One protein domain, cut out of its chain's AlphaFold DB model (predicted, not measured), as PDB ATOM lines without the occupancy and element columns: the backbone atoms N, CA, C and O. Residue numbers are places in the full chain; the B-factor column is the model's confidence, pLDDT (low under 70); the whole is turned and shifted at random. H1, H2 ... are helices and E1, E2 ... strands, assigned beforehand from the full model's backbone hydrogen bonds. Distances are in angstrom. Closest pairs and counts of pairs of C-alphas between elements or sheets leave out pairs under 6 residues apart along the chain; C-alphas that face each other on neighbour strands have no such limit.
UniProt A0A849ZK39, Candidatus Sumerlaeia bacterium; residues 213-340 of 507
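Overview. This is residues 213 to 340 of the 507 residues of a protein of Candidatus Sumerlaeia bacterium (UniProt A0A849ZK39). What is the main picture? A small sheet of three strands, E1, E3 and E2, has two helices, H2 and H5, packed over one face, while a helical hairpin, H3 and H4, stands away from those two and just grazes the sheet. H1 sits off to one side, joined to the rest by a long loop of which residues 236 to 242 stick out. What are the make-up and size? The printed part has 128 residues with five named helices and three named strands, in the order H1 H2 E1 H3 H4 E2 E3 H5; it is mostly helix, and the sheet, ordered E1 E3 E2, is mixed. It is compact, with a radius of gyration of the C-alphas of 15.0 A and spans of 38 by 37 by 31 A.

Along the chain. Where are the strands? E1 is residues 272 to 275, starting at C-alpha 272 (-23.330, 29.087, 205.779); E3 is residues 316 to 319 and E2 residues 309 to 311. Where are the helices? H5, residues 324 to 340, is 24.1 A long and ends at C-alpha 340 (-30.341, 46.583, 208.139); H2, residues 247 to 261, is 21.1 A. H1, residues 213 to 224, is 17.0 A and begins at C-alpha 213 (-18.735, 18.206, 185.685); H4, residues 293 to 304, is 16.4 A, and H3 is residues 281 to 287.

Arrangement. How do the strands pair? E1 and E3 are parallel, with N 274 and O 317 2.8 A apart, within hydrogen-bond range. The hairpin E2 and E3 is antiparallel, with N 309 and O 318 2.9 A apart, also within range. What is on the sheet? H2 and H5 lie on the same face, two layers, helices on one face of a sheet; H5 has a height over the sheet of 8.8 A and runs along the strands, at 22 degrees to E2 on the local plane. H2 and H5 touch, closest at the C-alphas of Val 255 and Ala 331, 5.3 A apart, at a steep tilt of 61 degrees, the same way. And the other helices? H3 and H4, a hairpin, touch through residues 296 to 300 of H4, closest at the C-alphas of Leu 285 and Ile 296, 7.5 A apart, at a shallow tilt of 6 degrees, opposite ways; each only grazes the sheet. H1 touches no helix and is not on the sheet. In H1 to H5 every O i to N i+4 pair is within hydrogen-bond range.

Size, cuts and confidence. How far does it reach? The two C-alphas farthest apart, of Leu 238 and Ser 340, are 42.4 A apart; the printed part has no cut, and its one long link is H1 to H2. Where is confidence low? The mean pLDDT of the printed part is 75.5, and 44 residues are under 70, among them residues 225 to 245.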
ATOM      1  N   PRO A 213     -19.075  17.720 187.025       76.31
ATOM      2  CA  PRO A 213     -18.735  18.206 185.685       76.31
ATOM      3  C   PRO A 213     -19.108  19.672 185.440       76.31
ATOM      4  O   PRO A 213     -18.373  20.389 184.772       76.31
ATOM      5  N   ILE A 214     -20.204  20.154 186.032       69.19
ATOM      6  CA  ILE A 214     -20.586  21.571 185.912       69.19
ATOM      7  C   ILE A 214     -19.515  22.495 186.510       69.19
ATOM      8  O   ILE A 214     -19.176  23.484 185.877       69.19
ATOM      9  N   ALA A 215     -18.912  22.162 187.654       67.81
ATOM     10  CA  ALA A 215     -17.828  22.969 188.221       67.81
ATOM     11  C   ALA A 215     -16.557  22.936 187.351       67.81
ATOM     12  O   ALA A 215     -15.858  23.941 187.244       67.81
ATOM     13  N   LYS A 216     -16.294  21.817 186.658       77.94
ATOM     14  CA  LYS A 216     -15.238  21.726 185.636       77.94
ATOM     15  C   LYS A 216     -15.498  22.711 184.488       77.94
ATOM     16  O   LYS A 216     -14.613  23.487 184.148       77.94
ATOM     17  N   TYR A 217     -16.709  22.734 183.930       82.00
ATOM     18  CA  TYR A 217     -17.057  23.672 182.856       82.00
ATOM     19  C   TYR A 217     -17.132  25.125 183.326       82.00
ATOM     20  O   TYR A 217     -16.698  26.015 182.602       82.00
ATOM     21  N   GLN A 218     -17.630  25.369 184.538       75.19
ATOM     22  CA  GLN A 218     -17.682  26.706 185.121       75.19
ATOM     23  C   GLN A 218     -16.281  27.293 185.264       75.19
ATOM     24  O   GLN A 218     -16.058  28.441 184.906       75.19
ATOM     25  N   SER A 219     -15.320  26.480 185.703       77.25
ATOM     26  CA  SER A 219     -13.925  26.894 185.768       77.25
ATOM     27  C   SER A 219     -13.371  27.324 184.398       77.25
ATOM     28  O   SER A 219     -12.688  28.338 184.257       77.25
ATOM     29  N   PHE A 220     -13.727  26.602 183.336       81.94
ATOM     30  CA  PHE A 220     -13.335  26.997 181.985       81.94
ATOM     31  C   PHE A 220     -13.961  28.325 181.541       81.94
ATOM     32  O   PHE A 220     -13.280  29.145 180.927       81.94
ATOM     33  N   LEU A 221     -15.235  28.553 181.870       76.50
ATOM     34  CA  LEU A 221     -15.905  29.826 181.598       76.50
ATOM     35  C   LEU A 221     -15.250  30.979 182.365       76.50
ATOM     36  O   LEU A 221     -14.968  32.012 181.768       76.50
ATOM     37  N   ASN A 222     -14.918  30.776 183.641       73.56
ATOM     38  CA  ASN A 222     -14.250  31.785 184.464       73.56
ATOM     39  C   ASN A 222     -12.881  32.162 183.886       73.56
ATOM     40  O   ASN A 222     -12.558  33.343 183.780       73.56
ATOM     41  N   TRP A 223     -12.105  31.174 183.431       75.75
ATOM     42  CA  TRP A 223     -10.843  31.426 182.736       75.75
ATOM     43  C   TRP A 223     -11.032  32.214 181.429       75.75
ATOM     44  O   TRP A 223     -10.282  33.156 181.183       75.75
ATOM     45  N   LEU A 224     -12.043  31.880 180.615       71.44
ATOM     46  CA  LEU A 224     -12.366  32.632 179.392       71.44
ATOM     47  C   LEU A 224     -12.769  34.085 179.678       71.44
ATOM     48  O   LEU A 224     -12.483  34.974 178.876       71.44
ATOM     49  N   GLU A 225     -13.449  34.317 180.798       64.81
ATOM     50  CA  GLU A 225     -13.903  35.638 181.242       64.81
ATOM     51  C   GLU A 225     -12.839  36.398 182.055       64.81
ATOM     52  O   GLU A 225     -13.078  37.534 182.463       64.81
ATOM     53  N   PHE A 226     -11.645  35.816 182.231       62.53
ATOM     54  CA  PHE A 226     -10.550  36.338 183.057       62.53
ATOM     55  C   PHE A 226     -10.950  36.596 184.524       62.53
ATOM     56  O   PHE A 226     -10.400  37.484 185.178       62.53
ATOM     57  N   GLU A 227     -11.903  35.830 185.062       57.44
ATOM     58  CA  GLU A 227     -12.310  35.926 186.464       57.44
ATOM     59  C   GLU A 227     -11.413  35.064 187.371       57.44
ATOM     60  O   GLU A 227     -11.118  33.907 187.066       57.44
ATOM     61  N   GLU A 228     -11.004  35.601 188.528       59.53
ATOM     62  CA  GLU A 228     -10.332  34.798 189.555       59.53
ATOM     63  C   GLU A 228     -11.312  33.811 190.204       59.53
ATOM     64  O   GLU A 228     -12.357  34.197 190.743       59.53
ATOM     65  N   GLU A 229     -10.948  32.529 190.186       60.19
ATOM     66  CA  GLU A 229     -11.714  31.459 190.821       60.19
ATOM     67  C   GLU A 229     -11.464  31.365 192.332       60.19
ATOM     68  O   GLU A 229     -10.331  31.381 192.820       60.19
ATOM     69  N   LEU A 230     -12.549  31.154 193.071       57.75
ATOM     70  CA  LEU A 230     -12.546  30.670 194.440       57.75
ATOM     71  C   LEU A 230     -12.130  29.215 194.490       57.75
ATOM     72  O   LEU A 230     -12.491  28.396 193.648       57.75
ATOM     73  N   ARG A 231     -11.454  28.863 195.576       58.41
ATOM     74  CA  ARG A 231     -11.118  27.471 195.862       58.41
ATOM     75  C   ARG A 231     -12.315  26.755 196.497       58.41
ATOM     76  O   ARG A 231     -12.666  27.117 197.618       58.41
ATOM     77  N   PRO A 232     -12.918  25.750 195.838       51.41
ATOM     78  CA  PRO A 232     -13.940  24.925 196.468       51.41
ATOM     79  C   PRO A 232     -13.325  23.964 197.491       51.41
ATOM     80  O   PRO A 232     -12.164  23.549 197.344       51.41
ATOM     81  N   SER A 233     -14.134  23.556 198.475       45.56
ATOM     82  CA  SER A 233     -13.851  22.405 199.334       45.56
ATOM     83  C   SER A 233     -13.697  21.167 198.459       45.56
ATOM     84  O   SER A 233     -14.578  20.819 197.669       45.56
ATOM     85  N   MET A 234     -12.575  20.463 198.598       47.12
ATOM     86  CA  MET A 234     -12.510  19.081 198.139       47.12
ATOM     87  C   MET A 234     -13.058  18.177 199.238       47.12
ATOM     88  O   MET A 234     -12.307  17.568 199.997       47.12
ATOM     89  N   ARG A 235     -14.381  18.023 199.299       43.41
ATOM     90  CA  ARG A 235     -14.981  16.875 199.987       43.41
ATOM     91  C   ARG A 235     -14.784  15.628 199.118       43.41
ATOM     92  O   ARG A 235     -15.642  15.273 198.318       43.41
ATOM     93  N   GLY A 236     -13.641  14.950 199.240       46.31
ATOM     94  CA  GLY A 236     -13.426  13.719 198.474       46.31
ATOM     95  C   GLY A 236     -12.124  12.971 198.744       46.31
ATOM     96  O   GLY A 236     -11.051  13.508 198.513       46.31
ATOM     97  N   VAL A 237     -12.281  11.707 199.175       46.69
ATOM     98  CA  VAL A 237     -11.443  10.474 199.157       46.69
ATOM     99  C   VAL A 237      -9.914  10.558 199.359       46.69
ATOM    100  O   VAL A 237      -9.339   9.611 199.891       46.69
ATOM    101  N   LEU A 238      -9.226  11.618 198.951       47.31
ATOM    102  CA  LEU A 238      -7.779  11.815 199.072       47.31
ATOM    103  C   LEU A 238      -7.383  13.119 199.795       47.31
ATOM    104  O   LEU A 238      -6.187  13.338 199.941       47.31
ATOM    105  N   ALA A 239      -8.335  13.946 200.247       51.62
ATOM    106  CA  ALA A 239      -8.034  15.193 200.956       51.62
ATOM    107  C   ALA A 239      -7.362  14.948 202.323       51.62
ATOM    108  O   ALA A 239      -7.886  14.187 203.139       51.62
ATOM    109  N   ASP A 240      -6.219  15.602 202.545       44.59
ATOM    110  CA  ASP A 240      -5.604  15.779 203.866       44.59
ATOM    111  C   ASP A 240      -6.247  17.002 204.556       44.59
ATOM    112  O   ASP A 240      -6.728  17.914 203.881       44.59
ATOM    113  N   GLU A 241      -6.237  17.047 205.893       44.94
ATOM    114  CA  GLU A 241      -6.843  18.123 206.709       44.94
ATOM    115  C   GLU A 241      -6.194  19.517 206.500       44.94
ATOM    116  O   GLU A 241      -6.773  20.528 206.893       44.94
ATOM    117  N   ASP A 242      -5.045  19.586 205.814       45.25
ATOM    118  CA  ASP A 242      -4.226  20.795 205.625       45.25
ATOM    119  C   ASP A 242      -4.548  21.628 204.355       45.25
ATOM    120  O   ASP A 242      -3.834  22.585 204.041       45.25
ATOM    121  N   ASP A 243      -5.601  21.313 203.585       49.69
ATOM    122  CA  ASP A 243      -6.044  22.149 202.447       49.69
ATOM    123  C   ASP A 243      -6.799  23.406 202.957       49.69
ATOM    124  O   ASP A 243      -8.012  23.554 202.834       49.69
ATOM    125  N   GLU A 244      -6.053  24.333 203.564       49.44
ATOM    126  CA  GLU A 244      -6.536  25.390 204.471       49.44
ATOM    127  C   GLU A 244      -7.430  26.514 203.899       49.44
ATOM    128  O   GLU A 244      -7.758  27.458 204.629       49.44
ATOM    129  N   GLU A 245      -7.891  26.447 202.649       54.06
ATOM    130  CA  GLU A 245      -8.713  27.523 202.079       54.06
ATOM    131  C   GLU A 245      -9.918  27.003 201.288       54.06
ATOM    132  O   GLU A 245      -9.844  26.745 200.087       54.06
ATOM    133  N   ASP A 246     -11.029  26.866 202.011       71.88
ATOM    134  CA  ASP A 246     -12.359  26.522 201.506       71.88
ATOM    135  C   ASP A 246     -13.171  27.794 201.157       71.88
ATOM    136  O   ASP A 246     -12.825  28.906 201.577       71.88
ATOM    137  N   ALA A 247     -14.254  27.655 200.390       74.75
ATOM    138  CA  ALA A 247     -15.160  28.734 199.999       74.75
ATOM    139  C   ALA A 247     -15.722  29.520 201.208       74.75
ATOM    140  O   ALA A 247     -15.631  30.750 201.177       74.75
ATOM    141  N   PRO A 248     -16.173  28.895 202.322       83.56
ATOM    142  CA  PRO A 248     -16.605  29.628 203.514       83.56
ATOM    143  C   PRO A 248     -15.507  30.508 204.122       83.56
ATOM    144  O   PRO A 248     -15.762  31.648 204.502       83.56
ATOM    145  N   ARG A 249     -14.259  30.016 204.174       82.12
ATOM    146  CA  ARG A 249     -13.122  30.789 204.710       82.12
ATOM    147  C   ARG A 249     -12.772  31.978 203.812       82.12
ATOM    148  O   ARG A 249     -12.423  33.037 204.328       82.12
ATOM    149  N   GLN A 250     -12.869  31.826 202.490       82.19
ATOM    150  CA  GLN A 250     -12.661  32.930 201.543       82.19
ATOM    151  C   GLN A 250     -13.757  33.989 201.669       82.19
ATOM    152  O   GLN A 250     -13.441  35.170 201.793       82.19
ATOM    153  N   VAL A 251     -15.025  33.571 201.745       88.44
ATOM    154  CA  VAL A 251     -16.149  34.482 201.998       88.44
ATOM    155  C   VAL A 251     -15.957  35.218 203.327       88.44
ATOM    156  O   VAL A 251     -16.078  36.440 203.353       88.44
ATOM    157  N   GLN A 252     -15.540  34.533 204.400       91.06
ATOM    158  CA  GLN A 252     -15.233  35.184 205.682       91.06
ATOM    159  C   GLN A 252     -14.148  36.260 205.542       91.06
ATOM    160  O   GLN A 252     -14.275  37.344 206.106       91.06
ATOM    161  N   ARG A 253     -13.090  36.011 204.759       85.88
ATOM    162  CA  ARG A 253     -12.047  37.020 204.507       85.88
ATOM    163  C   ARG A 253     -12.576  38.229 203.743       85.88
ATOM    164  O   ARG A 253     -12.148  39.350 204.025       85.88
ATOM    165  N   PHE A 254     -13.493  38.033 202.799       91.38
ATOM    166  CA  PHE A 254     -14.144  39.142 202.100       91.38
ATOM    167  C   PHE A 254     -15.032  39.943 203.044       91.38
ATOM    168  O   PHE A 254     -14.919  41.169 203.074       91.38
ATOM    169  N   VAL A 255     -15.818  39.262 203.887       94.12
ATOM    170  CA  VAL A 255     -16.602  39.896 204.954       94.12
ATOM    171  C   VAL A 255     -15.694  40.750 205.839       94.12
ATOM    172  O   VAL A 255     -15.941  41.943 206.012       94.12
ATOM    173  N   ASP A 256     -14.595  40.189 206.341       91.06
ATOM    174  CA  ASP A 256     -13.658  40.901 207.212       91.06
ATOM    175  C   ASP A 256     -13.002  42.101 206.516       91.06
ATOM    176  O   ASP A 256     -12.824  43.155 207.129       91.06
ATOM    177  N   THR A 257     -12.656  41.962 205.235       87.94
ATOM    178  CA  THR A 257     -12.037  43.032 204.443       87.94
ATOM    179  C   THR A 257     -13.012  44.187 204.236       87.94
ATOM    180  O   THR A 257     -12.682  45.321 204.577       87.94
ATOM    181  N   ILE A 258     -14.239  43.911 203.779       92.00
ATOM    182  CA  ILE A 258     -15.285  44.929 203.599       92.00
ATOM    183  C   ILE A 258     -15.574  45.625 204.933       92.00
ATOM    184  O   ILE A 258     -15.625  46.854 205.001       92.00
ATOM    185  N   ARG A 259     -15.696  44.859 206.021       94.56
ATOM    186  CA  ARG A 259     -15.949  45.409 207.355       94.56
ATOM    187  C   ARG A 259     -14.839  46.322 207.846       94.56
ATOM    188  O   ARG A 259     -15.142  47.366 208.415       94.56
ATOM    189  N   ARG A 260     -13.572  45.944 207.655       90.88
ATOM    190  CA  ARG A 260     -12.425  46.781 208.037       90.88
ATOM    191  C   ARG A 260     -12.395  48.063 207.216       90.88
ATOM    192  O   ARG A 260     -12.277  49.129 207.808       90.88
ATOM    193  N   THR A 261     -12.589  47.967 205.902       89.06
ATOM    194  CA  THR A 261     -12.648  49.126 205.000       89.06
ATOM    195  C   THR A 261     -13.772  50.089 205.380       89.06
ATOM    196  O   THR A 261     -13.581  51.300 205.345       89.06
ATOM    197  N   LEU A 262     -14.933  49.565 205.789       93.12
ATOM    198  CA  LEU A 262     -16.096  50.368 206.178       93.12
ATOM    199  C   LEU A 262     -16.160  50.711 207.678       93.12
ATOM    200  O   LEU A 262     -17.107  51.366 208.115       93.12
ATOM    201  N   GLU A 263     -15.165  50.291 208.461       94.75
ATOM    202  CA  GLU A 263     -15.091  50.390 209.929       94.75
ATOM    203  C   GLU A 263     -16.353  49.862 210.654       94.75
ATOM    204  O   GLU A 263     -16.825  50.422 211.649       94.75
ATOM    205  N   ILE A 264     -16.920  48.765 210.149       94.00
ATOM    206  CA  ILE A 264     -18.119  48.119 210.693       94.00
ATOM    207  C   ILE A 264     -17.749  47.214 211.877       94.00
ATOM    208  O   ILE A 264     -17.056  46.197 211.741       94.00
ATOM    209  N   ARG A 265     -18.278  47.541 213.061       91.06
ATOM    210  CA  ARG A 265     -18.123  46.747 214.292       91.06
ATOM    211  C   ARG A 265     -19.226  45.688 214.420       91.06
ATOM    212  O   ARG A 265     -20.314  45.879 213.895       91.06
ATOM    213  N   GLY A 266     -18.940  44.595 215.129       88.75
ATOM    214  CA  GLY A 266     -19.878  43.486 215.359       88.75
ATOM    215  C   GLY A 266     -19.261  42.103 215.139       88.75
ATOM    216  O   GLY A 266     -18.066  41.993 214.856       88.75
ATOM    217  N   ASP A 267     -20.072  41.059 215.255       89.62
ATOM    218  CA  ASP A 267     -19.721  39.695 214.852       89.62
ATOM    219  C   ASP A 267     -20.445  39.359 213.544       89.62
ATOM    220  O   ASP A 267     -21.608  39.714 213.375       89.62
ATOM    221  N   PHE A 268     -19.715  38.778 212.597       92.00
ATOM    222  CA  PHE A 268     -20.183  38.489 211.240       92.00
ATOM    223  C   PHE A 268     -19.617  37.137 210.803       92.00
ATOM    224  O   PHE A 268     -18.950  37.032 209.774       92.00
ATOM    225  N   THR A 269     -19.856  36.122 211.623       89.25
ATOM    226  CA  THR A 269     -19.396  34.743 211.409       89.25
ATOM    227  C   THR A 269     -20.553  33.751 211.271       89.25
ATOM    228  O   THR A 269     -20.328  32.575 211.004       89.25
ATOM    229  N   ASP A 270     -21.801  34.209 211.412       90.06
ATOM    230  CA  ASP A 270     -22.994  33.370 211.414       90.06
ATOM    231  C   ASP A 270     -23.653  33.294 210.031       90.06
ATOM    232  O   ASP A 270     -24.797  33.702 209.839       90.06
ATOM    233  N   PHE A 271     -22.914  32.738 209.067       89.50
ATOM    234  CA  PHE A 271     -23.422  32.372 207.745       89.50
ATOM    235  C   PHE A 271     -22.953  30.978 207.323       89.50
ATOM    236  O   PHE A 271     -21.917  30.487 207.770       89.50
ATOM    237  N   THR A 272     -23.704  30.360 206.413       86.75
ATOM    238  CA  THR A 272     -23.330  29.087 205.779       86.75
ATOM    239  C   THR A 272     -23.135  29.313 204.288       86.75
ATOM    240  O   THR A 272     -23.979  29.941 203.653       86.75
ATOM    241  N   VAL A 273     -22.032  28.814 203.726       85.19
ATOM    242  CA  VAL A 273     -21.763  28.907 202.285       85.19
ATOM    243  C   VAL A 273     -22.032  27.565 201.631       85.19
ATOM    244  O   VAL A 273     -21.421  26.563 201.993       85.19
ATOM    245  N   TYR A 274     -22.913  27.591 200.643       82.00
ATOM    246  CA  TYR A 274     -23.183  26.516 199.711       82.00
ATOM    247  C   TYR A 274     -22.606  26.876 198.347       82.00
ATOM    248  O   TYR A 274     -22.574  28.035 197.938       82.00
ATOM    249  N   THR A 275     -22.147  25.872 197.626       76.38
ATOM    250  CA  THR A 275     -21.570  25.986 196.291       76.38
ATOM    251  C   THR A 275     -22.325  25.085 195.325       76.38
ATOM    252  O   THR A 275     -23.099  24.218 195.729       76.38
ATOM    253  N   ILE A 276     -22.027  25.201 194.032       69.00
ATOM    254  CA  ILE A 276     -22.534  24.263 193.022       69.00
ATOM    255  C   ILE A 276     -22.164  22.785 193.284       69.00
ATOM    256  O   ILE A 276     -22.755  21.883 192.692       69.00
ATOM    257  N   GLY A 277     -21.176  22.515 194.147       62.88
ATOM    258  CA  GLY A 277     -20.813  21.161 194.572       62.88
ATOM    259  C   GLY A 277     -21.712  20.587 195.673       62.88
ATOM    260  O   GLY A 277     -21.702  19.374 195.893       62.88
ATOM    261  N   ASP A 278     -22.503  21.423 196.344       70.12
ATOM    262  CA  ASP A 278     -23.331  21.036 197.482       70.12
ATOM    263  C   ASP A 278     -24.717  20.584 197.014       70.12
ATOM    264  O   ASP A 278     -25.715  21.298 197.097       70.12
ATOM    265  N   LEU A 279     -24.774  19.342 196.528       59.69
ATOM    266  CA  LEU A 279     -25.974  18.706 195.962       59.69
ATOM    267  C   LEU A 279     -27.176  18.623 196.926       59.69
ATOM    268  O   LEU A 279     -28.280  18.315 196.484       59.69
ATOM    269  N   HIS A 280     -26.966  18.874 198.220       67.06
ATOM    270  CA  HIS A 280     -27.992  18.846 199.267       67.06
ATOM    271  C   HIS A 280     -28.601  20.214 199.573       67.06
ATOM    272  O   HIS A 280     -29.552  20.279 200.338       67.06
ATOM    273  N   TYR A 281     -28.117  21.300 198.962       73.69
ATOM    274  CA  TYR A 281     -28.583  22.654 199.270       73.69
ATOM    275  C   TYR A 281     -30.114  22.811 199.197       73.69
ATOM    276  O   TYR A 281     -30.729  23.411 200.074       73.69
ATOM    277  N   LEU A 282     -30.749  22.232 198.174       69.81
ATOM    278  CA  LEU A 282     -32.207  22.296 198.011       69.81
ATOM    279  C   LEU A 282     -32.965  21.421 199.015       69.81
ATOM    280  O   LEU A 282     -34.092  21.759 199.373       69.81
ATOM    281  N   ASP A 283     -32.371  20.308 199.445       68.31
ATOM    282  CA  ASP A 283     -32.951  19.444 200.473       68.31
ATOM    283  C   ASP A 283     -32.867  20.154 201.836       68.31
ATOM    284  O   ASP A 283     -33.882  20.307 202.512       68.31
ATOM    285  N   ASP A 284     -31.702  20.726 202.159       68.81
ATOM    286  CA  ASP A 284     -31.469  21.516 203.371       68.81
ATOM    287  C   ASP A 284     -32.432  22.716 203.456       68.81
ATOM    288  O   ASP A 284     -33.015  22.982 204.507       68.81
ATOM    289  N   LEU A 285     -32.666  23.423 202.341       72.25
ATOM    290  CA  LEU A 285     -33.625  24.535 202.287       72.25
ATOM    291  C   LEU A 285     -35.066  24.101 202.583       72.25
ATOM    292  O   LEU A 285     -35.809  24.849 203.222       72.25
ATOM    293  N   ARG A 286     -35.470  22.913 202.118       70.62
ATOM    294  CA  ARG A 286     -36.812  22.359 202.362       70.62
ATOM    295  C   ARG A 286     -36.978  21.911 203.811       70.62
ATOM    296  O   ARG A 286     -38.040  22.126 204.391       70.62
ATOM    297  N   ASP A 287     -35.931  21.351 204.406       65.00
ATOM    298  CA  ASP A 287     -35.964  20.824 205.771       65.00
ATOM    299  C   ASP A 287     -36.052  21.927 206.836       65.00
ATOM    300  O   ASP A 287     -36.670  21.736 207.888       65.00
ATOM    301  N   VAL A 288     -35.511  23.115 206.554       63.50
ATOM    302  CA  VAL A 288     -35.517  24.253 207.486       63.50
ATOM    303  C   VAL A 288     -36.924  24.862 207.677       63.50
ATOM    304  O   VAL A 288     -37.134  25.582 208.647       63.50
ATOM    305  N   HIS A 289     -37.924  24.539 206.836       60.53
ATOM    306  CA  HIS A 289     -39.330  25.015 206.918       60.53
ATOM    307  C   HIS A 289     -39.513  26.548 207.038       60.53
ATOM    308  O   HIS A 289     -40.591  27.024 207.399       60.53
ATOM    309  N   VAL A 290     -38.477  27.334 206.734       65.19
ATOM    310  CA  VAL A 290     -38.508  28.807 206.769       65.19
ATOM    311  C   VAL A 290     -38.982  29.393 205.437       65.19
ATOM    312  O   VAL A 290     -39.569  30.471 205.427       65.19
ATOM    313  N   TYR A 291     -38.782  28.670 204.331       70.62
ATOM    314  CA  TYR A 291     -39.121  29.113 202.979       70.62
ATOM    315  C   TYR A 291     -40.371  28.409 202.450       70.62
ATOM    316  O   TYR A 291     -40.574  27.210 202.650       70.62
ATOM    317  N   THR A 292     -41.207  29.155 201.736       71.50
ATOM    318  CA  THR A 292     -42.336  28.602 200.986       71.50
ATOM    319  C   THR A 292     -41.849  27.838 199.750       71.50
ATOM    320  O   THR A 292     -40.771  28.099 199.217       71.50
ATOM    321  N   ASN A 293     -42.664  26.913 199.235       69.00
ATOM    322  CA  ASN A 293     -42.328  26.189 198.001       69.00
ATOM    323  C   ASN A 293     -42.130  27.135 196.803       69.00
ATOM    324  O   ASN A 293     -41.275  26.880 195.964       69.00
ATOM    325  N   GLU A 294     -42.871  28.246 196.752       65.94
ATOM    326  CA  GLU A 294     -42.738  29.262 195.702       65.94
ATOM    327  C   GLU A 294     -41.384  29.990 195.776       65.94
ATOM    328  O   GLU A 294     -40.759  30.240 194.746       65.94
ATOM    329  N   GLU A 295     -40.885  30.286 196.980       69.00
ATOM    330  CA  GLU A 295     -39.553  30.876 197.181       69.00
ATOM    331  C   GLU A 295     -38.435  29.895 196.823       69.00
ATOM    332  O   GLU A 295     -37.451  30.282 196.194       69.00
ATOM    333  N   ILE A 296     -38.604  28.614 197.154       73.25
ATOM    334  CA  ILE A 296     -37.649  27.562 196.785       73.25
ATOM    335  C   ILE A 296     -37.613  27.372 195.262       73.25
ATOM    336  O   ILE A 296     -36.533  27.217 194.693       73.25
ATOM    337  N   ASP A 297     -38.758  27.441 194.579       69.69
ATOM    338  CA  ASP A 297     -38.822  27.379 193.114       69.69
ATOM    339  C   ASP A 297     -38.140  28.592 192.458       69.69
ATOM    340  O   ASP A 297     -37.465  28.452 191.434       69.69
ATOM    341  N   LEU A 298     -38.250  29.785 193.055       69.31
ATOM    342  CA  LEU A 298     -37.515  30.972 192.603       69.31
ATOM    343  C   LEU A 298     -36.004  30.802 192.784       69.31
ATOM    344  O   LEU A 298     -35.255  31.038 191.835       69.31
ATOM    345  N   VAL A 299     -35.568  30.324 193.952       73.94
ATOM    346  CA  VAL A 299     -34.163  29.977 194.212       73.94
ATOM    347  C   VAL A 299     -33.669  28.952 193.191       73.94
ATOM    348  O   VAL A 299     -32.598  29.123 192.614       73.94
ATOM    349  N   PHE A 300     -34.465  27.929 192.879       71.31
ATOM    350  CA  PHE A 300     -34.125  26.928 191.870       71.31
ATOM    351  C   PHE A 300     -33.929  27.535 190.472       71.31
ATOM    352  O   PHE A 300     -32.978  27.187 189.771       71.31
ATOM    353  N   ILE A 301     -34.780  28.483 190.068       67.81
ATOM    354  CA  ILE A 301     -34.628  29.201 188.793       67.81
ATOM    355  C   ILE A 301     -33.322  30.009 188.761       67.81
ATOM    356  O   ILE A 301     -32.656  30.024 187.724       67.81
ATOM    357  N   GLN A 302     -32.947  30.659 189.865       69.44
ATOM    358  CA  GLN A 302     -31.695  31.419 189.972       69.44
ATOM    359  C   GLN A 302     -30.468  30.500 189.894       69.44
ATOM    360  O   GLN A 302     -29.547  30.767 189.119       69.44
ATOM    361  N   ILE A 303     -30.513  29.344 190.570       72.62
ATOM    362  CA  ILE A 303     -29.481  28.299 190.472       72.62
ATOM    363  C   ILE A 303     -29.293  27.850 189.018       72.62
ATOM    364  O   ILE A 303     -28.166  27.804 188.528       72.62
ATOM    365  N   LEU A 304     -30.385  27.556 188.301       65.69
ATOM    366  CA  LEU A 304     -30.328  27.144 186.890       65.69
ATOM    367  C   LEU A 304     -29.750  28.223 185.965       65.69
ATOM    368  O   LEU A 304     -29.295  27.905 184.866       65.69
ATOM    369  N   LYS A 305     -29.777  29.491 186.385       65.38
ATOM    370  CA  LYS A 305     -29.188  30.617 185.653       65.38
ATOM    371  C   LYS A 305     -27.752  30.931 186.064       65.38
ATOM    372  O   LYS A 305     -27.165  31.835 185.478       65.38
ATOM    373  N   GLY A 306     -27.180  30.173 187.000       66.81
ATOM    374  CA  GLY A 306     -25.823  30.406 187.483       66.81
ATOM    375  C   GLY A 306     -25.706  31.644 188.375       66.81
ATOM    376  O   GLY A 306     -24.608  32.171 188.527       66.81
ATOM    377  N   GLU A 307     -26.811  32.128 188.947       77.19
ATOM    378  CA  GLU A 307     -26.811  33.305 189.816       77.19
ATOM    379  C   GLU A 307     -26.456  32.912 191.251       77.19
ATOM    380  O   GLU A 307     -27.025  31.975 191.811       77.19
ATOM    381  N   SER A 308     -25.491  33.628 191.829       84.31
ATOM    382  CA  SER A 308     -25.196  33.534 193.259       84.31
ATOM    383  C   SER A 308     -26.178  34.413 194.025       84.31
ATOM    384  O   SER A 308     -26.662  35.405 193.481       84.31
ATOM    385  N   HIS A 309     -26.515  34.024 195.254       84.69
ATOM    386  CA  HIS A 309     -27.490  34.760 196.049       84.69
ATOM    387  C   HIS A 309     -27.349  34.505 197.546       84.69
ATOM    388  O   HIS A 309     -26.994  33.412 197.996       84.69
ATOM    389  N   PHE A 310     -27.707  35.520 198.320       85.81
ATOM    390  CA  PHE A 310     -27.799  35.480 199.768       85.81
ATOM    391  C   PHE A 310     -29.261  35.389 200.229       85.81
ATOM    392  O   PHE A 310     -30.108  36.182 199.811       85.81
ATOM    393  N   LEU A 311     -29.545  34.452 201.135       83.75
ATOM    394  CA  LEU A 311     -30.843  34.272 201.783       83.75
ATOM    395  C   LEU A 311     -30.782  34.749 203.250       83.75
ATOM    396  O   LEU A 311     -30.152  34.086 204.084       83.75
ATOM    397  N   PRO A 312     -31.433  35.881 203.592       79.56
ATOM    398  CA  PRO A 312     -31.349  36.492 204.920       79.56
ATOM    399  C   PRO A 312     -31.879  35.634 206.071       79.56
ATOM    400  O   PRO A 312     -31.304  35.650 207.155       79.56
ATOM    401  N   GLU A 313     -32.963  34.890 205.860       76.44
ATOM    402  CA  GLU A 313     -33.697  34.208 206.933       76.44
ATOM    403  C   GLU A 313     -32.906  33.032 207.537       76.44
ATOM    404  O   GLU A 313     -33.126  32.680 208.694       76.44
ATOM    405  N   GLY A 314     -31.940  32.481 206.793       75.00
ATOM    406  CA  GLY A 314     -31.004  31.452 207.260       75.00
ATOM    407  C   GLY A 314     -29.533  31.884 207.282       75.00
ATOM    408  O   GLY A 314     -28.678  31.073 207.627       75.00
ATOM    409  N   ASN A 315     -29.215  33.130 206.908       85.12
ATOM    410  CA  ASN A 315     -27.851  33.589 206.600       85.12
ATOM    411  C   ASN A 315     -27.110  32.634 205.646       85.12
ATOM    412  O   ASN A 315     -25.973  32.225 205.896       85.12
ATOM    413  N   LEU A 316     -27.774  32.241 204.561       87.06
ATOM    414  CA  LEU A 316     -27.230  31.283 203.603       87.06
ATOM    415  C   LEU A 316     -26.669  32.032 202.401       87.06
ATOM    416  O   LEU A 316     -27.357  32.857 201.812       87.06
ATOM    417  N   ILE A 317     -25.431  31.739 202.028       87.88
ATOM    418  CA  ILE A 317     -24.800  32.238 200.808       87.88
ATOM    419  C   ILE A 317     -24.715  31.067 199.843       87.88
ATOM    420  O   ILE A 317     -24.049  30.080 200.141       87.88
ATOM    421  N   TYR A 318     -25.361  31.172 198.687       85.50
ATOM    422  CA  TYR A 318     -25.204  30.211 197.607       85.50
ATOM    423  C   TYR A 318     -24.343  30.800 196.493       85.50
ATOM    424  O   TYR A 318     -24.669  31.838 195.923       85.50
ATOM    425  N   LEU A 319     -23.247  30.118 196.172       83.94
ATOM    426  CA  LEU A 319     -22.324  30.476 195.102       83.94
ATOM    427  C   LEU A 319     -22.543  29.543 193.913       83.94
ATOM    428  O   LEU A 319     -21.967  28.452 193.834       83.94
ATOM    429  N   ALA A 320     -23.377  29.989 192.979       75.12
ATOM    430  CA  ALA A 320     -23.580  29.294 191.714       75.12
ATOM    431  C   ALA A 320     -22.334  29.362 190.826       75.12
ATOM    432  O   ALA A 320     -22.019  28.402 190.123       75.12
ATOM    433  N   ASN A 321     -21.609  30.481 190.907       71.56
ATOM    434  CA  ASN A 321     -20.312  30.654 190.283       71.56
ATOM    435  C   ASN A 321     -19.240  30.868 191.358       71.56
ATOM    436  O   ASN A 321     -19.354  31.735 192.223       71.56
ATOM    437  N   LEU A 322     -18.179  30.068 191.294       73.50
ATOM    438  CA  LEU A 322     -17.054  30.118 192.217       73.50
ATOM    439  C   LEU A 322     -16.071  31.223 191.824       73.50
ATOM    440  O   LEU A 322     -14.888  30.941 191.689       73.50
ATOM    441  N   THR A 323     -16.513  32.466 191.625       77.75
ATOM    442  CA  THR A 323     -15.582  33.587 191.389       77.75
ATOM    443  C   THR A 323     -15.509  34.537 192.561       77.75
ATOM    444  O   THR A 323     -16.471  34.718 193.312       77.75
ATOM    445  N   VAL A 324     -14.335  35.153 192.723       79.06
ATOM    446  CA  VAL A 324     -14.074  36.153 193.768       79.06
ATOM    447  C   VAL A 324     -15.121  37.266 193.720       79.06
ATOM    448  O   VAL A 324     -15.598  37.700 194.765       79.06
ATOM    449  N   ASN A 325     -15.532  37.675 192.516       83.25
ATOM    450  CA  ASN A 325     -16.531  38.716 192.294       83.25
ATOM    451  C   ASN A 325     -17.883  38.374 192.938       83.25
ATOM    452  O   ASN A 325     -18.400  39.175 193.716       83.25
ATOM    453  N   HIS A 326     -18.423  37.185 192.652       85.44
ATOM    454  CA  HIS A 326     -19.728  36.755 193.164       85.44
ATOM    455  C   HIS A 326     -19.690  36.506 194.674       85.44
ATOM    456  O   HIS A 326     -20.573  36.953 195.398       85.44
ATOM    457  N   ALA A 327     -18.635  35.874 195.194       88.50
ATOM    458  CA  ALA A 327     -18.513  35.693 196.641       88.50
ATOM    459  C   ALA A 327     -18.336  37.005 197.407       88.50
ATOM    460  O   ALA A 327     -18.863  37.138 198.509       88.50
ATOM    461  N   ALA A 328     -17.596  37.968 196.857       88.75
ATOM    462  CA  ALA A 328     -17.442  39.277 197.481       88.75
ATOM    463  C   ALA A 328     -18.749  40.088 197.451       88.75
ATOM    464  O   ALA A 328     -19.034  40.832 198.388       88.75
ATOM    465  N   GLU A 329     -19.548  39.922 196.399       93.38
ATOM    466  CA  GLU A 329     -20.892  40.487 196.293       93.38
ATOM    467  C   GLU A 329     -21.849  39.892 197.328       93.38
ATOM    468  O   GLU A 329     -22.438  40.644 198.107       93.38
ATOM    469  N   GLU A 330     -21.915  38.565 197.452       93.75
ATOM    470  CA  GLU A 330     -22.762  37.938 198.474       93.75
ATOM    471  C   GLU A 330     -22.273  38.207 199.903       93.75
ATOM    472  O   GLU A 330     -23.082  38.380 200.816       93.75
ATOM    473  N   ALA A 331     -20.959  38.339 200.115       94.00
ATOM    474  CA  ALA A 331     -20.411  38.811 201.387       94.00
ATOM    475  C   ALA A 331     -20.922  40.220 201.738       94.00
ATOM    476  O   ALA A 331     -21.229  40.506 202.898       94.00
ATOM    477  N   ALA A 332     -21.042  41.106 200.747       95.38
ATOM    478  CA  ALA A 332     -21.576  42.446 200.937       95.38
ATOM    479  C   ALA A 332     -23.095  42.437 201.183       95.38
ATOM    480  O   ALA A 332     -23.565  43.154 202.072       95.38
ATOM    481  N   HIS A 333     -23.853  41.588 200.478       93.94
ATOM    482  CA  HIS A 333     -25.278  41.365 200.747       93.94
ATOM    483  C   HIS A 333     -25.519  40.862 202.173       93.94
ATOM    484  O   HIS A 333     -26.379  41.397 202.877       93.94
ATOM    485  N   TYR A 334     -24.708  39.912 202.636       94.38
ATOM    486  CA  TYR A 334     -24.741  39.426 204.010       94.38
ATOM    487  C   TYR A 334     -24.488  40.546 205.032       94.38
ATOM    488  O   TYR A 334     -25.263  40.710 205.978       94.38
ATOM    489  N   ILE A 335     -23.458  41.378 204.824       94.25
ATOM    490  CA  ILE A 335     -23.175  42.518 205.711       94.25
ATOM    491  C   ILE A 335     -24.356  43.496 205.741       94.25
ATOM    492  O   ILE A 335     -24.762  43.938 206.818       94.25
ATOM    493  N   ASN A 336     -24.921  43.831 204.577       93.44
ATOM    494  CA  ASN A 336     -26.082  44.715 204.489       93.44
ATOM    495  C   ASN A 336     -27.289  44.136 205.236       93.44
ATOM    496  O   ASN A 336     -27.923  44.855 206.008       93.44
ATOM    497  N   ALA A 337     -27.591  42.849 205.070       91.06
ATOM    498  CA  ALA A 337     -28.705  42.205 205.760       91.06
ATOM    499  C   ALA A 337     -28.511  42.166 207.283       91.06
ATOM    500  O   ALA A 337     -29.448  42.437 208.032       91.06
ATOM    501  N   LYS A 338     -27.286  41.915 207.760       91.56
ATOM    502  CA  LYS A 338     -26.963  41.959 209.194       91.56
ATOM    503  C   LYS A 338     -27.145  43.345 209.804       91.56
ATOM    504  O   LYS A 338     -27.624  43.451 210.929       91.56
ATOM    505  N   LEU A 339     -26.773  44.399 209.078       91.75
ATOM    506  CA  LEU A 339     -26.865  45.776 209.571       91.75
ATOM    507  C   LEU A 339     -28.276  46.364 209.465       91.75
ATOM    508  O   LEU A 339     -28.708  47.083 210.362       91.75
ATOM    509  N   SER A 340     -28.989  46.068 208.381       89.00
ATOM    510  CA  SER A 340     -30.341  46.583 208.139       89.00
ATOM    511  C   SER A 340     -31.442  45.752 208.819       89.00
ATOM    512  O   SER A 340     -32.544  46.249 209.085       89.00
TER     513      SER A 340